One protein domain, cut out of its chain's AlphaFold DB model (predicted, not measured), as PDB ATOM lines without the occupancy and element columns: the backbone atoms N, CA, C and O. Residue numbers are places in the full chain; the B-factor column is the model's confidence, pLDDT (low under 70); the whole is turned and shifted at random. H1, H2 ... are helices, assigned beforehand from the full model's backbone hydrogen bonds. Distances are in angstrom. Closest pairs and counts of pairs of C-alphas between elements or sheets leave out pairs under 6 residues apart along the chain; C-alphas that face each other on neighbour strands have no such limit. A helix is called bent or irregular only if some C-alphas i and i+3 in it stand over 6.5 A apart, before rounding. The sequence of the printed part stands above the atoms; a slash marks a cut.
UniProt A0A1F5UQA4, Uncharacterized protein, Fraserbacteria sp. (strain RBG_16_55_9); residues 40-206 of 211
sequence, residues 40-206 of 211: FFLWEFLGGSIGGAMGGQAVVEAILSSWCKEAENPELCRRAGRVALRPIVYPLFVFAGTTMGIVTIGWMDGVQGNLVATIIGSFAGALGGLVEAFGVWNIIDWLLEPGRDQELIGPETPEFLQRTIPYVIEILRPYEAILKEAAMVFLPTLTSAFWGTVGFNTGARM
ATOM      1  N   PHE A  40     -15.509  88.805 195.961       77.81
ATOM      2  CA  PHE A  40     -16.097  87.848 196.915       77.81
ATOM      3  C   PHE A  40     -15.748  88.117 198.373       77.81
ATOM      4  O   PHE A  40     -16.364  87.526 199.260       77.81
ATOM      5  N   PHE A  41     -14.830  89.050 198.646       86.38
ATOM      6  CA  PHE A  41     -14.372  89.348 200.005       86.38
ATOM      7  C   PHE A  41     -15.535  89.605 200.969       86.38
ATOM      8  O   PHE A  41     -15.539  89.108 202.090       86.38
ATOM      9  N   LEU A  42     -16.547  90.366 200.538       89.31
ATOM     10  CA  LEU A  42     -17.702  90.677 201.381       89.31
ATOM     11  C   LEU A  42     -18.524  89.425 201.724       89.31
ATOM     12  O   LEU A  42     -18.984  89.290 202.857       89.31
ATOM     13  N   TRP A  43     -18.701  88.517 200.765       86.56
ATOM     14  CA  TRP A  43     -19.463  87.283 200.951       86.56
ATOM     15  C   TRP A  43     -18.716  86.283 201.823       86.56
ATOM     16  O   TRP A  43     -19.304  85.720 202.743       86.56
ATOM     17  N   GLU A  44     -17.416  86.120 201.598       89.12
ATOM     18  CA  GLU A  44     -16.537  85.298 202.428       89.12
ATOM     19  C   GLU A  44     -16.467  85.834 203.862       89.12
ATOM     20  O   GLU A  44     -16.621  85.073 204.817       89.12
ATOM     21  N   PHE A  45     -16.337  87.154 204.023       91.12
ATOM     22  CA  PHE A  45     -16.374  87.825 205.319       91.12
ATOM     23  C   PHE A  45     -17.711  87.613 206.034       91.12
ATOM     24  O   PHE A  45     -17.737  87.318 207.231       91.12
ATOM     25  N   LEU A  46     -18.832  87.741 205.318       91.25
ATOM     26  CA  LEU A  46     -20.161  87.510 205.878       91.25
ATOM     27  C   LEU A  46     -20.346  86.038 206.268       91.25
ATOM     28  O   LEU A  46     -20.814  85.752 207.370       91.25
ATOM     29  N   GLY A  47     -19.925  85.111 205.405       89.06
ATOM     30  CA  GLY A  47     -19.916  83.676 205.671       89.06
ATOM     31  C   GLY A  47     -19.085  83.336 206.901       89.06
ATOM     32  O   GLY A  47     -19.558  82.628 207.788       89.06
ATOM     33  N   GLY A  48     -17.886  83.908 207.010       89.81
ATOM     34  CA  GLY A  48     -17.030  83.809 208.186       89.81
ATOM     35  C   GLY A  48     -17.674  84.386 209.440       89.81
ATOM     36  O   GLY A  48     -17.640  83.758 210.492       89.81
ATOM     37  N   SER A  49     -18.329  85.539 209.338       90.69
ATOM     38  CA  SER A  49     -19.000  86.175 210.475       90.69
ATOM     39  C   SER A  49     -20.161  85.322 210.996       90.69
ATOM     40  O   SER A  49     -20.275  85.092 212.201       90.69
ATOM     41  N   ILE A  50     -20.996  84.792 210.096       91.00
ATOM     42  CA  ILE A  50     -22.102  83.888 210.443       91.00
ATOM     43  C   ILE A  50     -21.554  82.573 211.008       91.00
ATOM     44  O   ILE A  50     -21.997  82.115 212.062       91.00
ATOM     45  N   GLY A  51     -20.558  81.988 210.341       88.62
ATOM     46  CA  GLY A  51     -19.909  80.753 210.764       88.62
ATOM     47  C   GLY A  51     -19.285  80.876 212.152       88.62
ATOM     48  O   GLY A  51     -19.489  80.001 212.992       88.62
ATOM     49  N   GLY A  52     -18.582  81.975 212.434       87.31
ATOM     50  CA  GLY A  52     -17.996  82.262 213.741       87.31
ATOM     51  C   GLY A  52     -19.056  82.436 214.828       87.31
ATOM     52  O   GLY A  52     -18.965  81.791 215.878       87.31
ATOM     53  N   ALA A  53     -20.107  83.215 214.542       86.38
ATOM     54  CA  ALA A  53     -21.236  83.420 215.450       86.38
ATOM     55  C   ALA A  53     -21.924  82.106 215.842       86.38
ATOM     56  O   ALA A  53     -22.198  81.857 217.020       86.38
ATOM     57  N   MET A  54     -22.167  81.236 214.860       86.69
ATOM     58  CA  MET A  54     -22.789  79.935 215.091       86.69
ATOM     59  C   MET A  54     -21.831  78.949 215.766       86.69
ATOM     60  O   MET A  54     -22.231  78.253 216.697       86.69
ATOM     61  N   GLY A  55     -20.570  78.898 215.332       80.75
ATOM     62  CA  GLY A  55     -19.574  77.939 215.812       80.75
ATOM     63  C   GLY A  55     -19.242  78.122 217.289       80.75
ATOM     64  O   GLY A  55     -19.316  77.163 218.061       80.75
ATOM     65  N   GLY A  56     -18.954  79.357 217.712       78.19
ATOM     66  CA  GLY A  56     -18.670  79.652 219.117       78.19
ATOM     67  C   GLY A  56     -19.863  79.341 220.027       78.19
ATOM     68  O   GLY A  56     -19.703  78.714 221.077       78.19
ATOM     69  N   GLN A  57     -21.078  79.707 219.603       82.38
ATOM     70  CA  GLN A  57     -22.291  79.456 220.382       82.38
ATOM     71  C   GLN A  57     -22.639  77.963 220.462       82.38
ATOM     72  O   GLN A  57     -23.009  77.479 221.533       82.38
ATOM     73  N   ALA A  58     -22.491  77.219 219.364       83.75
ATOM     74  CA  ALA A  58     -22.786  75.791 219.321       83.75
ATOM     75  C   ALA A  58     -21.907  74.995 220.296       83.75
ATOM     76  O   ALA A  58     -22.406  74.110 220.990       83.75
ATOM     77  N   VAL A  59     -20.617  75.337 220.406       83.56
ATOM     78  CA  VAL A  59     -19.706  74.672 221.350       83.56
ATOM     79  C   VAL A  59     -20.065  75.000 222.798       83.56
ATOM     80  O   VAL A  59     -20.093  74.096 223.635       83.56
ATOM     81  N   VAL A  60     -20.394  76.261 223.104       84.62
ATOM     82  CA  VAL A  60     -20.853  76.654 224.448       84.62
ATOM     83  C   VAL A  60     -22.100  75.860 224.844       84.62
ATOM     84  O   VAL A  60     -22.125  75.253 225.913       84.62
ATOM     85  N   GLU A  61     -23.108  75.795 223.973       86.88
ATOM     86  CA  GLU A  61     -24.337  75.040 224.242       86.88
ATOM     87  C   GLU A  61     -24.079  73.531 224.352       86.88
ATOM     88  O   GLU A  61     -24.642  72.878 225.231       86.88
ATOM     89  N   ALA A  62     -23.177  72.968 223.542       86.38
ATOM     90  CA  ALA A  62     -22.792  71.563 223.649       86.38
ATOM     91  C   ALA A  62     -22.152  71.252 225.014       86.38
ATOM     92  O   ALA A  62     -22.559  70.295 225.680       86.38
ATOM     93  N   ILE A  63     -21.218  72.087 225.481       86.12
ATOM     94  CA  ILE A  63     -20.588  71.930 226.800       86.12
ATOM     95  C   ILE A  63     -21.636  72.039 227.911       86.12
ATOM     96  O   ILE A  63     -21.712  71.162 228.773       86.12
ATOM     97  N   LEU A  64     -22.483  73.069 227.868       88.62
ATOM     98  CA  LEU A  64     -23.525  73.286 228.873       88.62
ATOM     99  C   LEU A  64     -24.568  72.169 228.882       88.62
ATOM    100  O   LEU A  64     -25.023  71.763 229.950       88.62
ATOM    101  N   SER A  65     -24.933  71.637 227.714       89.25
ATOM    102  CA  SER A  65     -25.860  70.511 227.609       89.25
ATOM    103  C   SER A  65     -25.318  69.258 228.298       89.25
ATOM    104  O   SER A  65     -26.091  68.525 228.911       89.25
ATOM    105  N   SER A  66     -23.999  69.049 228.252       91.44
ATOM    106  CA  SER A  66     -23.330  67.937 228.919       91.44
ATOM    107  C   SER A  66     -23.170  68.183 230.419       91.44
ATOM    108  O   SER A  66     -23.477  67.292 231.204       91.44
ATOM    109  N   TRP A  67     -22.710  69.367 230.832       89.75
ATOM    110  CA  TRP A  67     -22.376  69.644 232.235       89.75
ATOM    111  C   TRP A  67     -23.609  69.889 233.105       89.75
ATOM    112  O   TRP A  67     -23.634  69.476 234.258       89.75
ATOM    113  N   CYS A  68     -24.648  70.521 232.559       92.94
ATOM    114  CA  CYS A  68     -25.849  70.863 233.318       92.94
ATOM    115  C   CYS A  68     -26.922  69.769 233.302       92.94
ATOM    116  O   CYS A  68     -27.986  69.970 233.881       92.94
ATOM    117  N   LYS A  69     -26.676  68.625 232.648       92.75
ATOM    118  CA  LYS A  69     -27.650  67.524 232.565       92.75
ATOM    119  C   LYS A  69     -27.988  66.933 233.937       92.75
ATOM    120  O   LYS A  69     -29.125  66.534 234.156       92.75
ATOM    121  N   GLU A  70     -27.007  66.886 234.831       92.25
ATOM    122  CA  GLU A  70     -27.111  66.254 236.155       92.25
ATOM    123  C   GLU A  70     -27.214  67.279 237.296       92.25
ATOM    124  O   GLU A  70     -27.187  66.915 238.468       92.25
ATOM    125  N   ALA A  71     -27.322  68.572 236.972       91.12
ATOM    126  CA  ALA A  71     -27.452  69.617 237.976       91.12
ATOM    127  C   ALA A  71     -28.844  69.590 238.624       91.12
ATOM    128  O   ALA A  71     -29.848  69.391 237.945       91.12
ATOM    129  N   GLU A  72     -28.902  69.892 239.923       94.12
ATOM    130  CA  GLU A  72     -30.156  70.002 240.685       94.12
ATOM    131  C   GLU A  72     -31.110  71.050 240.083       94.12
ATOM    132  O   GLU A  72     -32.323  70.862 240.060       94.12
ATOM    133  N   ASN A  73     -30.550  72.120 239.506       94.31
ATOM    134  CA  ASN A  73     -31.281  73.082 238.685       94.31
ATOM    135  C   ASN A  73     -30.571  73.297 237.328       94.31
ATOM    136  O   ASN A  73     -29.662  74.134 237.223       94.31
ATOM    137  N   PRO A  74     -30.976  72.565 236.272       89.69
ATOM    138  CA  PRO A  74     -30.354  72.651 234.950       89.69
ATOM    139  C   PRO A  74     -30.470  74.037 234.309       89.69
ATOM    140  O   PRO A  74     -29.579  74.449 233.565       89.69
ATOM    141  N   GLU A  75     -31.550  74.772 234.587       91.06
ATOM    142  CA  GLU A  75     -31.777  76.094 234.000       91.06
ATOM    143  C   GLU A  75     -30.847  77.144 234.614       91.06
ATOM    144  O   GLU A  75     -30.196  77.897 233.881       91.06
ATOM    145  N   LEU A  76     -30.708  77.144 235.943       90.62
ATOM    146  CA  LEU A  76     -29.760  78.016 236.635       90.62
ATOM    147  C   LEU A  76     -28.316  77.694 236.224       90.62
ATOM    148  O   LEU A  76     -27.549  78.609 235.923       90.62
ATOM    149  N   CYS A  77     -27.971  76.404 236.127       91.62
ATOM    150  CA  CYS A  77     -26.663  75.956 235.651       91.62
ATOM    151  C   CYS A  77     -26.370  76.459 234.232       91.62
ATOM    152  O   CYS A  77     -25.288  76.987 233.985       91.62
ATOM    153  N   ARG A  78     -27.330  76.361 233.300       88.50
ATOM    154  CA  ARG A  78     -27.144  76.854 231.927       88.50
ATOM    155  C   ARG A  78     -26.967  78.365 231.873       88.50
ATOM    156  O   ARG A  78     -26.102  78.829 231.138       88.50
ATOM    157  N   ARG A  79     -27.744  79.137 232.643       85.00
ATOM    158  CA  ARG A  79     -27.592  80.602 232.683       85.00
ATOM    159  C   ARG A  79     -26.230  81.004 233.240       85.00
ATOM    160  O   ARG A  79     -25.503  81.736 232.576       85.00
ATOM    161  N   ALA A  80     -25.859  80.479 234.406       84.62
ATOM    162  CA  ALA A  80     -24.571  80.773 235.032       84.62
ATOM    163  C   ALA A  80     -23.397  80.297 234.163       84.62
ATOM    164  O   ALA A  80     -22.424  81.019 233.953       84.62
ATOM    165  N   GLY A  81     -23.516  79.099 233.597       85.31
ATOM    166  CA  GLY A  81     -22.514  78.521 232.722       85.31
ATOM    167  C   GLY A  81     -22.359  79.284 231.408       85.31
ATOM    168  O   GLY A  81     -21.236  79.417 230.938       85.31
ATOM    169  N   ARG A  82     -23.433  79.841 230.829       84.19
ATOM    170  CA  ARG A  82     -23.324  80.705 229.644       84.19
ATOM    171  C   ARG A  82     -22.533  81.966 229.975       84.19
ATOM    172  O   ARG A  82     -21.609  82.287 229.243       84.19
ATOM    173  N   VAL A  83     -22.816  82.610 231.103       79.81
ATOM    174  CA  VAL A  83     -22.063  83.794 231.551       79.81
ATOM    175  C   VAL A  83     -20.583  83.464 231.789       79.81
ATOM    176  O   VAL A  83     -19.714  84.230 231.385       79.81
ATOM    177  N   ALA A  84     -20.279  82.310 232.386       81.12
ATOM    178  CA  ALA A  84     -18.907  81.927 232.720       81.12
ATOM    179  C   ALA A  84     -18.095  81.386 231.527       81.12
ATOM    180  O   ALA A  84     -16.920  81.708 231.373       81.12
ATOM    181  N   LEU A  85     -18.696  80.538 230.684       81.94
ATOM    182  CA  LEU A  85     -17.991  79.851 229.599       81.94
ATOM    183  C   LEU A  85     -17.916  80.672 228.325       81.94
ATOM    184  O   LEU A  85     -16.927  80.549 227.610       81.94
ATOM    185  N   ARG A  86     -18.923  81.494 228.019       76.94
ATOM    186  CA  ARG A  86     -18.939  82.290 226.788       76.94
ATOM    187  C   ARG A  86     -17.671  83.142 226.617       76.94
ATOM    188  O   ARG A  86     -17.067  82.999 225.564       76.94
ATOM    189  N   PRO A  87     -17.154  83.893 227.609       69.81
ATOM    190  CA  PRO A  87     -15.931  84.683 227.417       69.81
ATOM    191  C   PRO A  87     -14.649  83.854 227.211       69.81
ATOM    192  O   PRO A  87     -13.658  84.393 226.732       69.81
ATOM    193  N   ILE A  88     -14.646  82.559 227.553       75.88
ATOM    194  CA  ILE A  88     -13.455  81.690 227.464       75.88
ATOM    195  C   ILE A  88     -13.530  80.775 226.241       75.88
ATOM    196  O   ILE A  88     -12.591  80.662 225.462       75.88
ATOM    197  N   VAL A  89     -14.659  80.092 226.080       79.69
ATOM    198  CA  VAL A  89     -14.877  79.083 225.044       79.69
ATOM    199  C   VAL A  89     -15.168  79.755 223.711       79.69
ATOM    200  O   VAL A  89     -14.634  79.330 222.692       79.69
ATOM    201  N   TYR A  90     -15.969  80.821 223.692       77.94
ATOM    202  CA  TYR A  90     -16.357  81.457 222.435       77.94
ATOM    203  C   TYR A  90     -15.139  81.909 221.605       77.94
ATOM    204  O   TYR A  90     -15.040  81.476 220.459       77.94
ATOM    205  N   PRO A  91     -14.147  82.645 222.151       70.25
ATOM    206  CA  PRO A  91     -12.989  83.091 221.369       70.25
ATOM    207  C   PRO A  91     -12.091  81.939 220.899       70.25
ATOM    208  O   PRO A  91     -11.449  82.033 219.858       70.25
ATOM    209  N   LEU A  92     -12.065  80.829 221.643       75.38
ATOM    210  CA  LEU A  92     -11.284  79.646 221.283       75.38
ATOM    211  C   LEU A  92     -11.912  78.833 220.152       75.38
ATOM    212  O   LEU A  92     -11.202  78.075 219.509       75.38
ATOM    213  N   PHE A  93     -13.216  78.955 219.909       83.62
ATOM    214  CA  PHE A  93     -13.907  78.163 218.886       83.62
ATOM    215  C   PHE A  93     -14.514  79.009 217.762       83.62
ATOM    216  O   PHE A  93     -14.859  78.460 216.714       83.62
ATOM    217  N   VAL A  94     -14.576  80.336 217.924       88.38
ATOM    218  CA  VAL A  94     -15.062  81.264 216.893       88.38
ATOM    219  C   VAL A  94     -14.262  81.108 215.601       88.38
ATOM    220  O   VAL A  94     -14.858  80.986 214.539       88.38
ATOM    221  N   PHE A  95     -12.934  80.971 215.679       89.56
ATOM    222  CA  PHE A  95     -12.086  80.872 214.490       89.56
ATOM    223  C   PHE A  95     -12.385  79.636 213.635       89.56
ATOM    224  O   PHE A  95     -12.236  79.687 212.416       89.56
ATOM    225  N   ALA A  96     -12.803  78.529 214.257       89.50
ATOM    226  CA  ALA A  96     -13.135  77.299 213.548       89.50
ATOM    227  C   ALA A  96     -14.430  77.482 212.748       89.50
ATOM    228  O   ALA A  96     -14.475  77.163 211.561       89.50
ATOM    229  N   GLY A  97     -15.452  78.066 213.381       90.31
ATOM    230  CA  GLY A  97     -16.691  78.447 212.708       90.31
ATOM    231  C   GLY A  97     -16.443  79.453 211.583       90.31
ATOM    232  O   GLY A  97     -16.923  79.262 210.468       90.31
ATOM    233  N   THR A  98     -15.626  80.471 211.850       93.06
ATOM    234  CA  THR A  98     -15.225  81.480 210.872       93.06
ATOM    235  C   THR A  98     -14.531  80.863 209.664       93.06
ATOM    236  O   THR A  98     -14.917  81.124 208.528       93.06
ATOM    237  N   THR A  99     -13.538  80.003 209.901       92.25
ATOM    238  CA  THR A  99     -12.794  79.323 208.835       92.25
ATOM    239  C   THR A  99     -13.743  78.497 207.973       92.25
ATOM    240  O   THR A  99     -13.701  78.607 206.751       92.25
ATOM    241  N   MET A 100     -14.625  77.701 208.590       91.62
ATOM    242  CA  MET A 100     -15.601  76.908 207.838       91.62
ATOM    243  C   MET A 100     -16.536  77.791 207.013       91.62
ATOM    244  O   MET A 100     -16.793  77.465 205.859       91.62
ATOM    245  N   GLY A 101     -17.008  78.909 207.567       91.12
ATOM    246  CA  GLY A 101     -17.857  79.862 206.854       91.12
ATOM    247  C   GLY A 101     -17.177  80.450 205.616       91.12
ATOM    248  O   GLY A 101     -17.741  80.382 204.526       91.12
ATOM    249  N   ILE A 102     -15.946  80.948 205.768       91.88
ATOM    250  CA  ILE A 102     -15.147  81.517 204.668       91.88
ATOM    251  C   ILE A 102     -14.917  80.475 203.575       91.88
ATOM    252  O   ILE A 102     -15.216  80.719 202.413       91.88
ATOM    253  N   VAL A 103     -14.418  79.295 203.954       89.19
ATOM    254  CA  VAL A 103     -14.059  78.234 203.002       89.19
ATOM    255  C   VAL A 103     -15.290  77.709 202.270       89.19
ATOM    256  O   VAL A 103     -15.224  77.469 201.069       89.19
ATOM    257  N   THR A 104     -16.419  77.560 202.968       88.38
ATOM    258  CA  THR A 104     -17.666  77.085 202.353       88.38
ATOM    259  C   THR A 104     -18.159  78.066 201.296       88.38
ATOM    260  O   THR A 104     -18.468  77.639 200.188       88.38
ATOM    261  N   ILE A 105     -18.198  79.367 201.610       88.19
ATOM    262  CA  ILE A 105     -18.609  80.390 200.641       88.19
ATOM    263  C   ILE A 105     -17.618  80.471 199.479       88.19
ATOM    264  O   ILE A 105     -18.037  80.379 198.330       88.19
ATOM    265  N   GLY A 106     -16.313  80.516 199.763       84.06
ATOM    266  CA  GLY A 106     -15.284  80.528 198.725       84.06
ATOM    267  C   GLY A 106     -15.414  79.342 197.764       84.06
ATOM    268  O   GLY A 106     -15.373  79.521 196.552       84.06
ATOM    269  N   TRP A 107     -15.674  78.131 198.269       84.44
ATOM    270  CA  TRP A 107     -15.908  76.958 197.419       84.44
ATOM    271  C   TRP A 107     -17.214  77.013 196.630       84.44
ATOM    272  O   TRP A 107     -17.233  76.559 195.486       84.44
ATOM    273  N   MET A 108     -18.293  77.553 197.205       82.50
ATOM    274  CA  MET A 108     -19.553  77.761 196.480       82.50
ATOM    275  C   MET A 108     -19.374  78.722 195.300       82.50
ATOM    276  O   MET A 108     -19.977  78.506 194.250       82.50
ATOM    277  N   ASP A 109     -18.488  79.706 195.449       79.19
ATOM    278  CA  ASP A 109     -18.134  80.672 194.409       79.19
ATOM    279  C   ASP A 109     -16.997  80.181 193.485       79.19
ATOM    280  O   ASP A 109     -16.577  80.885 192.565       79.19
ATOM    281  N   GLY A 110     -16.509  78.950 193.683       77.81
ATOM    282  CA  GLY A 110     -15.458  78.334 192.864       77.81
ATOM    283  C   GLY A 110     -14.041  78.852 193.143       77.81
ATOM    284  O   GLY A 110     -13.128  78.588 192.361       77.81
ATOM    285  N   VAL A 111     -13.835  79.566 194.250       77.44
ATOM    286  CA  VAL A 111     -12.546  80.117 194.678       77.44
ATOM    287  C   VAL A 111     -11.803  79.107 195.558       77.44
ATOM    288  O   VAL A 111     -12.295  78.655 196.593       77.44
ATOM    289  N   GLN A 112     -10.569  78.772 195.173       81.06
ATOM    290  CA  GLN A 112      -9.648  77.999 196.008       81.06
ATOM    291  C   GLN A 112      -8.640  78.938 196.680       81.06
ATOM    292  O   GLN A 112      -7.666  79.378 196.073       81.06
ATOM    293  N   GLY A 113      -8.885  79.270 197.946       82.12
ATOM    294  CA  GLY A 113      -7.994  80.110 198.747       82.12
ATOM    295  C   GLY A 113      -6.915  79.334 199.512       82.12
ATOM    296  O   GLY A 113      -6.820  78.106 199.466       82.12
ATOM    297  N   ASN A 114      -6.093  80.063 200.272       87.62
ATOM    298  CA  ASN A 114      -5.079  79.472 201.148       87.62
ATOM    299  C   ASN A 114      -5.693  79.082 202.502       87.62
ATOM    300  O   ASN A 114      -5.814  79.913 203.406       87.62
ATOM    301  N   LEU A 115      -6.053  77.806 202.658       88.00
ATOM    302  CA  LEU A 115      -6.668  77.280 203.882       88.00
ATOM    303  C   LEU A 115      -5.792  77.489 205.130       88.00
ATOM    304  O   LEU A 115      -6.299  77.881 206.178       88.00
ATOM    305  N   VAL A 116      -4.474  77.297 205.020       88.62
ATOM    306  CA  VAL A 116      -3.548  77.485 206.150       88.62
ATOM    307  C   VAL A 116      -3.534  78.949 206.594       88.62
ATOM    308  O   VAL A 116      -3.686  79.236 207.781       88.62
ATOM    309  N   ALA A 117      -3.423  79.885 205.647       86.94
ATOM    310  CA  ALA A 117      -3.479  81.315 205.945       86.94
ATOM    311  C   ALA A 117      -4.856  81.743 206.480       86.94
ATOM    312  O   ALA A 117      -4.923  82.606 207.349       86.94
ATOM    313  N   THR A 118      -5.939  81.110 206.021       90.62
ATOM    314  CA  THR A 118      -7.302  81.340 206.534       90.62
ATOM    315  C   THR A 118      -7.414  80.946 208.000       90.62
ATOM    316  O   THR A 118      -7.937  81.719 208.797       90.62
ATOM    317  N   ILE A 119      -6.896  79.771 208.376       89.62
ATOM    318  CA  ILE A 119      -6.909  79.286 209.763       89.62
ATOM    319  C   ILE A 119      -6.078  80.211 210.653       89.62
ATOM    320  O   ILE A 119      -6.565  80.665 211.688       89.62
ATOM    321  N   ILE A 120      -4.841  80.519 210.244       89.31
ATOM    322  CA  ILE A 120      -3.941  81.398 211.005       89.31
ATOM    323  C   ILE A 120      -4.560  82.789 211.152       89.31
ATOM    324  O   ILE A 120      -4.608  83.317 212.261       89.31
ATOM    325  N   GLY A 121      -5.075  83.359 210.059       90.69
ATOM    326  CA  GLY A 121      -5.742  84.657 210.051       90.69
ATOM    327  C   GLY A 121      -6.982  84.669 210.939       90.69
ATOM    328  O   GLY A 121      -7.124  85.553 211.777       90.69
ATOM    329  N   SER A 122      -7.836  83.649 210.842       92.56
ATOM    330  CA  SER A 122      -9.039  83.534 211.672       92.56
ATOM    331  C   SER A 122      -8.695  83.415 213.155       92.56
ATOM    332  O   SER A 122      -9.361  84.029 213.988       92.56
ATOM    333  N   PHE A 123      -7.664  82.644 213.504       90.62
ATOM    334  CA  PHE A 123      -7.229  82.463 214.888       90.62
ATOM    335  C   PHE A 123      -6.584  83.732 215.459       90.62
ATOM    336  O   PHE A 123      -6.979  84.197 216.526       90.62
ATOM    337  N   ALA A 124      -5.639  84.332 214.730       90.06
ATOM    338  CA  ALA A 124      -5.002  85.586 215.126       90.06
ATOM    339  C   ALA A 124      -6.028  86.722 215.233       90.06
ATOM    340  O   ALA A 124      -6.010  87.478 216.202       90.06
ATOM    341  N   GLY A 125      -6.970  86.791 214.289       91.25
ATOM    342  CA  GLY A 125      -8.084  87.727 214.321       91.25
ATOM    343  C   GLY A 125      -8.971  87.519 215.543       91.25
ATOM    344  O   GLY A 125      -9.265  88.490 216.232       91.25
ATOM    345  N   ALA A 126      -9.335  86.278 215.878       90.75
ATOM    346  CA  ALA A 126     -10.131  85.977 217.071       90.75
ATOM    347  C   ALA A 126      -9.441  86.441 218.366       90.75
ATOM    348  O   ALA A 126     -10.082  87.051 219.221       90.75
ATOM    349  N   LEU A 127      -8.131  86.200 218.497       89.38
ATOM    350  CA  LEU A 127      -7.345  86.671 219.642       89.38
ATOM    351  C   LEU A 127      -7.227  88.199 219.674       89.38
ATOM    352  O   LEU A 127      -7.398  88.795 220.734       89.38
ATOM    353  N   GLY A 128      -6.974  88.839 218.529       89.56
ATOM    354  CA  GLY A 128      -6.922  90.299 218.423       89.56
ATOM    355  C   GLY A 128      -8.247  90.950 218.818       89.56
ATOM    356  O   GLY A 128      -8.270  91.830 219.673       89.56
ATOM    357  N   GLY A 129      -9.363  90.435 218.300       89.31
ATOM    358  CA  GLY A 129     -10.698  90.916 218.658       89.31
ATOM    359  C   GLY A 129     -11.068  90.644 220.112       89.31
ATOM    360  O   GLY A 129     -11.838  91.402 220.692       89.31
ATOM    361  N   LEU A 130     -10.500  89.609 220.741       88.56
ATOM    362  CA  LEU A 130     -10.654  89.388 222.180       88.56
ATOM    363  C   LEU A 130      -9.942  90.476 222.989       88.56
ATOM    364  O   LEU A 130     -10.509  90.994 223.946       88.56
ATOM    365  N   VAL A 131      -8.722  90.851 222.596       89.94
ATOM    366  CA  VAL A 131      -7.992  91.963 223.224       89.94
ATOM    367  C   VAL A 131      -8.754  93.278 223.044       89.94
ATOM    368  O   VAL A 131      -8.922  94.021 224.009       89.94
ATOM    369  N   GLU A 132      -9.282  93.541 221.846       88.62
ATOM    370  CA  GLU A 132     -10.137  94.706 221.580       88.62
ATOM    371  C   GLU A 132     -11.407  94.686 222.436       88.62
ATOM    372  O   GLU A 132     -11.771  95.707 223.017       88.62
ATOM    373  N   ALA A 133     -12.045  93.523 222.587       88.62
ATOM    374  CA  ALA A 133     -13.220  93.366 223.434       88.62
ATOM    375  C   ALA A 133     -12.918  93.651 224.905       88.62
ATOM    376  O   ALA A 133     -13.712  94.325 225.556       88.62
ATOM    377  N   PHE A 134     -11.760  93.226 225.420       87.88
ATOM    378  CA  PHE A 134     -11.309  93.623 226.756       87.88
ATOM    379  C   PHE A 134     -11.051  95.131 226.857       87.88
ATOM    380  O   PHE A 134     -11.362  95.737 227.881       87.88
ATOM    381  N   GLY A 135     -10.519  95.763 225.810       88.38
ATOM    382  CA  GLY A 135     -10.386  97.220 225.748       88.38
ATOM    383  C   GLY A 135     -11.741  97.923 225.854       88.38
ATOM    384  O   GLY A 135     -11.932  98.773 226.720       88.38
ATOM    385  N   VAL A 136     -12.711  97.508 225.035       87.38
ATOM    386  CA  VAL A 136     -14.086  98.033 225.061       87.38
ATOM    387  C   VAL A 136     -14.763  97.763 226.402       87.38
ATOM    388  O   VAL A 136     -15.433  98.644 226.927       87.38
ATOM    389  N   TRP A 137     -14.550  96.590 226.995       89.19
ATOM    390  CA  TRP A 137     -15.067  96.257 228.318       89.19
ATOM    391  C   TRP A 137     -14.610  97.269 229.371       89.19
ATOM    392  O   TRP A 137     -15.443  97.819 230.087       89.19
ATOM    393  N   ASN A 138     -13.305  97.562 229.419       88.88
ATOM    394  CA  ASN A 138     -12.746  98.548 230.345       88.88
ATOM    395  C   ASN A 138     -13.252  99.969 230.057       88.88
ATOM    396  O   ASN A 138     -13.479 100.732 230.989       88.88
ATOM    397  N   ILE A 139     -13.458 100.325 228.784       88.31
ATOM    398  CA  ILE A 139     -14.053 101.616 228.412       88.31
ATOM    399  C   ILE A 139     -15.499 101.706 228.908       88.31
ATOM    400  O   ILE A 139     -15.893 102.753 229.405       88.31
ATOM    401  N   ILE A 140     -16.286 100.632 228.800       87.62
ATOM    402  CA  ILE A 140     -17.665 100.597 229.303       87.62
ATOM    403  C   ILE A 140     -17.681 100.712 230.831       87.62
ATOM    404  O   ILE A 140     -18.455 101.509 231.353       87.62
ATOM    405  N   ASP A 141     -16.822  99.957 231.529       89.06
ATOM    406  CA  ASP A 141     -16.649 100.064 232.987       89.06
ATOM    407  C   ASP A 141     -16.334 101.503 233.393       89.06
ATOM    408  O   ASP A 141     -17.012 102.085 234.234       89.06
ATOM    409  N   TRP A 142     -15.342 102.097 232.733       89.00
ATOM    410  CA  TRP A 142     -14.934 103.470 232.977       89.00
ATOM    411  C   TRP A 142     -16.031 104.484 232.638       89.00
ATOM    412  O   TRP A 142     -16.205 105.443 233.372       89.00
ATOM    413  N   LEU A 143     -16.786 104.302 231.552       85.94
ATOM    414  CA  LEU A 143     -17.804 105.261 231.109       85.94
ATOM    415  C   LEU A 143     -19.051 105.251 232.004       85.94
ATOM    416  O   LEU A 143     -19.689 106.287 232.183       85.94
ATOM    417  N   LEU A 144     -19.427 104.082 232.523       87.75
ATOM    418  CA  LEU A 144     -20.665 103.893 233.286       87.75
ATOM    419  C   LEU A 144     -20.461 103.954 234.807       87.75
ATOM    420  O   LEU A 144     -21.449 103.921 235.554       87.75
ATOM    421  N   GLU A 145     -19.210 104.095 235.258       88.00
ATOM    422  CA  GLU A 145     -18.838 104.269 236.661       88.00
ATOM    423  C   GLU A 145     -19.559 105.494 237.279       88.00
ATOM    424  O   GLU A 145     -19.661 106.558 236.651       88.00
ATOM    425  N   PRO A 146     -20.107 105.376 238.505       84.00
ATOM    426  CA  PRO A 146     -20.809 106.479 239.155       84.00
ATOM    427  C   PRO A 146     -19.937 107.739 239.288       84.00
ATOM    428  O   PRO A 146     -18.848 107.681 239.849       84.00
ATOM    429  N   GLY A 147     -20.441 108.887 238.820       79.94
ATOM    430  CA  GLY A 147     -19.764 110.188 238.919       79.94
ATOM    431  C   GLY A 147     -18.926 110.582 237.698       79.94
ATOM    432  O   GLY A 147     -18.450 111.714 237.634       79.94
ATOM    433  N   ARG A 148     -18.774 109.702 236.701       83.62
ATOM    434  CA  ARG A 148     -18.024 109.995 235.463       83.62
ATOM    435  C   ARG A 148     -18.707 110.978 234.533       83.62
ATOM    436  O   ARG A 148     -18.040 111.697 233.797       83.62
ATOM    437  N   ASP A 149     -20.027 111.048 234.592       78.94
ATOM    438  CA  ASP A 149     -20.826 112.053 233.904       78.94
ATOM    439  C   ASP A 149     -20.407 113.477 234.302       78.94
ATOM    440  O   ASP A 149     -20.315 114.345 233.438       78.94
ATOM    441  N   GLN A 150     -20.054 113.700 235.572       77.38
ATOM    442  CA  GLN A 150     -19.564 114.998 236.054       77.38
ATOM    443  C   GLN A 150     -18.139 115.312 235.589       77.38
ATOM    444  O   GLN A 150     -17.800 116.475 235.405       77.38
ATOM    445  N   GLU A 151     -17.306 114.295 235.373       80.75
ATOM    446  CA  GLU A 151     -15.935 114.467 234.878       80.75
ATOM    447  C   GLU A 151     -15.897 114.709 233.359       80.75
ATOM    448  O   GLU A 151     -15.074 115.478 232.865       80.75
ATOM    449  N   LEU A 152     -16.827 114.102 232.615       79.25
ATOM    450  CA  LEU A 152     -17.031 114.329 231.178       79.25
ATOM    451  C   LEU A 152     -17.633 115.712 230.878       79.25
ATOM    452  O   LEU A 152     -17.455 116.258 229.784       79.25
ATOM    453  N   ILE A 153     -18.355 116.285 231.841       81.19
ATOM    454  CA  ILE A 153     -18.947 117.617 231.748       81.19
ATOM    455  C   ILE A 153     -17.996 118.633 232.388       81.19
ATOM    456  O   ILE A 153     -18.108 118.996 233.555       81.19
ATOM    457  N   GLY A 154     -17.043 119.111 231.591       78.25
ATOM    458  CA  GLY A 154     -16.195 120.236 231.963       78.25
ATOM    459  C   GLY A 154     -16.908 121.588 231.802       78.25
ATOM    460  O   GLY A 154     -17.931 121.686 231.118       78.25
ATOM    461  N   PRO A 155     -16.339 122.671 232.363       77.00
ATOM    462  CA  PRO A 155     -16.849 124.034 232.174       77.00
ATOM    463  C   PRO A 155     -16.809 124.489 230.703       77.00
ATOM    464  O   PRO A 155     -17.550 125.385 230.315       77.00
ATOM    465  N   GLU A 156     -15.976 123.841 229.888       85.00
ATOM    466  CA  GLU A 156     -15.819 124.063 228.446       85.00
ATOM    467  C   GLU A 156     -16.892 123.325 227.610       85.00
ATOM    468  O   GLU A 156     -17.011 123.538 226.403       85.00
ATOM    469  N   THR A 157     -17.653 122.404 228.216       83.31
ATOM    470  CA  THR A 157     -18.544 121.495 227.485       83.31
ATOM    471  C   THR A 157     -19.825 122.228 227.046       83.31
ATOM    472  O   THR A 157     -20.499 122.817 227.891       83.31
ATOM    473  N   PRO A 158     -20.230 122.178 225.760       88.19
ATOM    474  CA  PRO A 158     -21.468 122.792 225.269       88.19
ATOM    475  C   PRO A 158     -22.722 122.372 226.052       88.19
ATOM    476  O   PRO A 158     -22.894 121.186 226.334       88.19
ATOM    477  N   GLU A 159     -23.652 123.303 226.318       86.06
ATOM    478  CA  GLU A 159     -24.882 123.058 227.110       86.06
ATOM    479  C   GLU A 159     -25.673 121.817 226.671       86.06
ATOM    480  O   GLU A 159     -26.216 121.085 227.503       86.06
ATOM    481  N   PHE A 160     -25.741 121.549 225.363       86.88
ATOM    482  CA  PHE A 160     -26.461 120.382 224.857       86.88
ATOM    483  C   PHE A 160     -25.812 119.066 225.311       86.88
ATOM    484  O   PHE A 160     -26.528 118.126 225.654       86.88
ATOM    485  N   LEU A 161     -24.479 118.994 225.378       83.00
ATOM    486  CA  LEU A 161     -23.754 117.825 225.879       83.00
ATOM    487  C   LEU A 161     -23.888 117.700 227.393       83.00
ATOM    488  O   LEU A 161     -24.076 116.587 227.877       83.00
ATOM    489  N   GLN A 162     -23.899 118.820 228.121       83.88
ATOM    490  CA  GLN A 162     -24.122 118.809 229.570       83.88
ATOM    491  C   GLN A 162     -25.467 118.170 229.950       83.88
ATOM    492  O   GLN A 162     -25.563 117.482 230.960       83.88
ATOM    493  N   ARG A 163     -26.508 118.346 229.122       84.50
ATOM    494  CA  ARG A 163     -27.811 117.684 229.324       84.50
ATOM    495  C   ARG A 163     -27.874 116.268 228.758       84.50
ATOM    496  O   ARG A 163     -28.568 115.423 229.314       84.50
ATOM    497  N   THR A 164     -27.195 116.014 227.643       85.88
ATOM    498  CA  THR A 164     -27.333 114.749 226.909       85.88
ATOM    499  C   THR A 164     -26.468 113.638 227.501       85.88
ATOM    500  O   THR A 164     -26.932 112.508 227.588       85.88
ATOM    501  N   ILE A 165     -25.238 113.933 227.937       85.25
ATOM    502  CA  ILE A 165     -24.298 112.924 228.457       85.25
ATOM    503  C   ILE A 165     -24.863 112.169 229.675       85.25
ATOM    504  O   ILE A 165     -24.866 110.937 229.628       85.25
ATOM    505  N   PRO A 166     -25.407 112.832 230.717       85.25
ATOM    506  CA  PRO A 166     -25.931 112.130 231.888       85.25
ATOM    507  C   PRO A 166     -27.130 111.258 231.517       85.25
ATOM    508  O   PRO A 166     -27.215 110.109 231.937       85.25
ATOM    509  N   TYR A 167     -28.005 111.776 230.650       85.69
ATOM    510  CA  TYR A 167     -29.176 111.053 230.159       85.69
ATOM    511  C   TYR A 167     -28.791 109.803 229.353       85.69
ATOM    512  O   TYR A 167     -29.372 108.735 229.534       85.69
ATOM    513  N   VAL A 168     -27.778 109.904 228.489       84.56
ATOM    514  CA  VAL A 168     -27.262 108.760 227.725       84.56
ATOM    515  C   VAL A 168     -26.632 107.723 228.657       84.56
ATOM    516  O   VAL A 168     -26.925 106.539 228.515       84.56
ATOM    517  N   ILE A 169     -25.818 108.137 229.632       85.12
ATOM    518  CA  ILE A 169     -25.208 107.218 230.609       85.12
ATOM    519  C   ILE A 169     -26.284 106.510 231.439       85.12
ATOM    520  O   ILE A 169     -26.208 105.297 231.637       85.12
ATOM    521  N   GLU A 170     -27.315 107.233 231.877       87.31
ATOM    522  CA  GLU A 170     -28.442 106.667 232.621       87.31
ATOM    523  C   GLU A 170     -29.214 105.630 231.794       87.31
ATOM    524  O   GLU A 170     -29.528 104.553 232.300       87.31
ATOM    525  N   ILE A 171     -29.443 105.901 230.504       87.56
ATOM    526  CA  ILE A 171     -30.065 104.942 229.582       87.56
ATOM    527  C   ILE A 171     -29.187 103.712 229.369       87.56
ATOM    528  O   ILE A 171     -29.722 102.614 229.250       87.56
ATOM    529  N   LEU A 172     -27.865 103.874 229.277       84.56
ATOM    530  CA  LEU A 172     -26.943 102.786 228.945       84.56
ATOM    531  C   LEU A 172     -26.622 101.881 230.138       84.56
ATOM    532  O   LEU A 172     -26.372 100.693 229.934       84.56
ATOM    533  N   ARG A 173     -26.667 102.395 231.373       85.88
ATOM    534  CA  ARG A 173     -26.300 101.653 232.591       85.88
ATOM    535  C   ARG A 173     -27.061 100.321 232.766       85.88
ATOM    536  O   ARG A 173     -26.409  99.314 233.028       85.88
ATOM    537  N   PRO A 174     -28.386 100.227 232.537       88.38
ATOM    538  CA  PRO A 174     -29.103  98.947 232.565       88.38
ATOM    539  C   PRO A 174     -28.629  97.927 231.515       88.38
ATOM    540  O   PRO A 174     -28.830  96.727 231.694       88.38
ATOM    541  N   TYR A 175     -28.018  98.388 230.419       85.94
ATOM    542  CA  TYR A 175     -27.555  97.554 229.306       85.94
ATOM    543  C   TYR A 175     -26.059  97.237 229.367       85.94
ATOM    544  O   TYR A 175     -25.554  96.560 228.474       85.94
ATOM    545  N   GLU A 176     -25.346  97.669 230.407       85.62
ATOM    546  CA  GLU A 176     -23.901  97.483 230.565       85.62
ATOM    547  C   GLU A 176     -23.452  96.037 230.300       85.62
ATOM    548  O   GLU A 176     -22.572  95.789 229.474       85.62
ATOM    549  N   ALA A 177     -24.097  95.070 230.960       83.50
ATOM    550  CA  ALA A 177     -23.774  93.654 230.806       83.50
ATOM    551  C   ALA A 177     -23.998  93.160 229.367       83.50
ATOM    552  O   ALA A 177     -23.196  92.386 228.847       83.50
ATOM    553  N   ILE A 178     -25.055  93.646 228.708       83.88
ATOM    554  CA  ILE A 178     -25.389  93.283 227.327       83.88
ATOM    555  C   ILE A 178     -24.360  93.873 226.360       83.88
ATOM    556  O   ILE A 178     -23.920  93.177 225.451       83.88
ATOM    557  N   LEU A 179     -23.940  95.125 226.560       82.94
ATOM    558  CA  LEU A 179     -22.926  95.782 225.728       82.94
ATOM    559  C   LEU A 179     -21.573  95.071 225.828       82.94
ATOM    560  O   LEU A 179     -20.924  94.816 224.815       82.94
ATOM    561  N   LYS A 180     -21.180  94.698 227.045       84.50
ATOM    562  CA  LYS A 180     -19.963  93.930 227.319       84.50
ATOM    563  C   LYS A 180     -20.007  92.537 226.701       84.50
ATOM    564  O   LYS A 180     -19.064  92.123 226.031       84.50
ATOM    565  N   GLU A 181     -21.117  91.824 226.873       82.19
ATOM    566  CA  GLU A 181     -21.313  90.512 226.258       82.19
ATOM    567  C   GLU A 181     -21.300  90.606 224.728       82.19
ATOM    568  O   GLU A 181     -20.646  89.801 224.064       82.19
ATOM    569  N   ALA A 182     -21.955  91.623 224.163       82.94
ATOM    570  CA  ALA A 182     -21.952  91.886 222.734       82.94
ATOM    571  C   ALA A 182     -20.529  92.150 222.223       82.94
ATOM    572  O   ALA A 182     -20.129  91.536 221.238       82.94
ATOM    573  N   ALA A 183     -19.730  92.977 222.904       85.69
ATOM    574  CA  ALA A 183     -18.337  93.224 222.529       85.69
ATOM    575  C   ALA A 183     -17.504  91.927 222.520       85.69
ATOM    576  O   ALA A 183     -16.794  91.660 221.552       85.69
ATOM    577  N   MET A 184     -17.664  91.080 223.544       83.81
ATOM    578  CA  MET A 184     -16.964  89.790 223.679       83.81
ATOM    579  C   MET A 184     -17.379  88.736 222.644       83.81
ATOM    580  O   MET A 184     -16.691  87.730 222.478       83.81
ATOM    581  N   VAL A 185     -18.495  88.946 221.949       84.56
ATOM    582  CA  VAL A 185     -18.987  88.064 220.886       84.56
ATOM    583  C   VAL A 185     -18.659  88.655 219.518       84.56
ATOM    584  O   VAL A 185     -18.026  87.995 218.695       84.56
ATOM    585  N   PHE A 186     -19.053  89.901 219.258       87.81
ATOM    586  CA  PHE A 186     -18.924  90.523 217.945       87.81
ATOM    587  C   PHE A 186     -17.477  90.801 217.567       87.81
ATOM    588  O   PHE A 186     -17.087  90.420 216.467       87.81
ATOM    589  N   LEU A 187     -16.675  91.410 218.446       90.50
ATOM    590  CA  LEU A 187     -15.319  91.816 218.071       90.50
ATOM    591  C   LEU A 187     -14.457  90.610 217.682       90.50
ATOM    592  O   LEU A 187     -14.009  90.601 216.538       90.50
ATOM    593  N   PRO A 188     -14.333  89.537 218.496       89.69
ATOM    594  CA  PRO A 188     -13.594  88.342 218.084       89.69
ATOM    595  C   PRO A 188     -14.118  87.715 216.793       89.69
ATOM    596  O   PRO A 188     -13.340  87.181 216.012       89.69
ATOM    597  N   THR A 189     -15.432  87.763 216.557       91.81
ATOM    598  CA  THR A 189     -16.044  87.179 215.355       91.81
ATOM    599  C   THR A 189     -15.684  87.968 214.108       91.81
ATOM    600  O   THR A 189     -15.225  87.386 213.128       91.81
ATOM    601  N   LEU A 190     -15.867  89.287 214.146       93.06
ATOM    602  CA  LEU A 190     -15.637  90.161 213.001       93.06
ATOM    603  C   LEU A 190     -14.149  90.249 212.667       93.06
ATOM    604  O   LEU A 190     -13.782  90.147 211.501       93.06
ATOM    605  N   THR A 191     -13.275  90.367 213.667       93.12
ATOM    606  CA  THR A 191     -11.826  90.379 213.434       93.12
ATOM    607  C   THR A 191     -11.332  89.023 212.938       93.12
ATOM    608  O   THR A 191     -10.508  88.973 212.027       93.12
ATOM    609  N   SER A 192     -11.855  87.914 213.479       93.69
ATOM    610  CA  SER A 192     -11.582  86.569 212.967       93.69
ATOM    611  C   SER A 192     -11.995  86.455 211.503       93.69
ATOM    612  O   SER A 192     -11.187  86.042 210.674       93.69
ATOM    613  N   ALA A 193     -13.218  86.868 211.160       94.25
ATOM    614  CA  ALA A 193     -13.730  86.804 209.796       94.25
ATOM    615  C   ALA A 193     -12.914  87.669 208.841       94.25
ATOM    616  O   ALA A 193     -12.547  87.209 207.763       94.25
ATOM    617  N   PHE A 194     -12.563  88.885 209.250       95.12
ATOM    618  CA  PHE A 194     -11.751  89.789 208.449       95.12
ATOM    619  C   PHE A 194     -10.379  89.186 208.136       95.12
ATOM    620  O   PHE A 194     -10.030  89.001 206.970       95.12
ATOM    621  N   TRP A 195      -9.612  88.819 209.164       94.50
ATOM    622  CA  TRP A 195      -8.255  88.302 208.980       94.50
ATOM    623  C   TRP A 195      -8.232  86.917 208.336       94.50
ATOM    624  O   TRP A 195      -7.330  86.623 207.550       94.50
ATOM    625  N   GLY A 196      -9.236  86.083 208.607       92.69
ATOM    626  CA  GLY A 196      -9.441  84.819 207.909       92.69
ATOM    627  C   GLY A 196      -9.656  85.024 206.414       92.69
ATOM    628  O   GLY A 196      -8.996  84.374 205.609       92.69
ATOM    629  N   THR A 197     -10.515  85.972 206.041       92.25
ATOM    630  CA  THR A 197     -10.836  86.276 204.638       92.25
ATOM    631  C   THR A 197      -9.631  86.874 203.914       92.25
ATOM    632  O   THR A 197      -9.325  86.493 202.784       92.25
ATOM    633  N   VAL A 198      -8.876  87.758 204.580       90.81
ATOM    634  CA  VAL A 198      -7.584  88.249 204.072       90.81
ATOM    635  C   VAL A 198      -6.640  87.074 203.814       90.81
ATOM    636  O   VAL A 198      -6.075  86.975 202.725       90.81
ATOM    637  N   GLY A 199      -6.510  86.156 204.777       89.06
ATOM    638  CA  GLY A 199      -5.699  84.947 204.657       89.06
ATOM    639  C   GLY A 199      -6.115  84.064 203.479       89.06
ATOM    640  O   GLY A 199      -5.266  83.707 202.661       89.06
ATOM    641  N   PHE A 200      -7.408  83.774 203.339       89.06
ATOM    642  CA  PHE A 200      -7.969  82.989 202.235       89.06
ATOM    643  C   PHE A 200      -7.575  83.575 200.875       89.06
ATOM    644  O   PHE A 200      -6.997  82.880 200.032       89.06
ATOM    645  N   ASN A 201      -7.757  84.887 200.720       86.00
ATOM    646  CA  ASN A 201      -7.492  85.610 199.480       86.00
ATOM    647  C   ASN A 201      -6.004  85.787 199.145       86.00
ATOM    648  O   ASN A 201      -5.668  86.046 197.987       86.00
ATOM    649  N   THR A 202      -5.084  85.610 200.103       80.81
ATOM    650  CA  THR A 202      -3.644  85.594 199.777       80.81
ATOM    651  C   THR A 202      -3.270  84.433 198.849       80.81
ATOM    652  O   THR A 202      -2.419  84.607 197.979       80.81
ATOM    653  N   GLY A 203      -3.941  83.279 198.968       64.56
ATOM    654  CA  GLY A 203      -3.723  82.116 198.097       64.56
ATOM    655  C   GLY A 203      -4.213  82.325 196.671       64.56
ATOM    656  O   GLY A 203      -3.474  82.060 195.723       64.56
ATOM    657  N   ALA A 204      -5.422  82.874 196.527       60.50
ATOM    658  CA  ALA A 204      -6.021  83.167 195.227       60.50
ATOM    659  C   ALA A 204      -5.157  84.147 194.411       60.50
ATOM    660  O   ALA A 204      -4.961  83.971 193.209       60.50
ATOM    661  N   ARG A 205      -4.560  85.149 195.075       60.31
ATOM    662  CA  ARG A 205      -3.647  86.110 194.431       60.31
ATOM    663  C   ARG A 205      -2.333  85.480 193.972       60.31
ATOM    664  O   ARG A 205      -1.860  85.815 192.891       60.31
ATOM    665  N   MET A 206      -1.754  84.571 194.759       57.28
ATOM    666  CA  MET A 206      -0.514  83.886 194.371       57.28
ATOM    667  C   MET A 206      -0.730  82.979 193.151       57.28
ATOM    668  O   MET A 206       0.086  83.009 192.234       57.28
TER     669      MET A 206
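Overview. This is residues 40 to 206 of the 211 residues of an uncharacterized protein of Fraserbacteria sp. (strain RBG_16_55_9) (UniProt A0A1F5UQA4). H3 and H5b, two long helices, lie side by side; H1 and bent H2 cross them, the H1-H2a hairpin reaching out to one side, and H4 with H5a makes a head at one end. The printed part has 167 residues with five named helices: all helix. It is loose, with radius of gyration of the C-alphas 19.9 A and spans 59 by 50 by 21 A.

Arrangement. H1, residues 40 to 70, and H2a, residues 74 to 92, form a hairpin, closest at C-alphas 56 and 90, 4.4 A. H3, residues 115 to 144, touches H5b, residues 177 to 206, at a shallow tilt of 27 degrees, opposite ways, closest at C-alphas 129 and 188, 3.9 A. Every O i to N i+4 pair in H3 is within hydrogen-bond range.

Along the chain. H1 begins at C-alpha 40, (-16.097, 87.848, 196.915); H5b ends at C-alpha 206, (-0.514, 83.886, 194.371). By hydrogen bonds H2, residues 74 to 108, and H5, residues 159 to 206, are each one helix, but bent: C-alphas 92 and 95 are 6.9 A apart, 174 and 177 7.7 A.

Size, cuts and confidence. The printed part has no cut; residues 87 and 203 to 206 are under pLDDT 70.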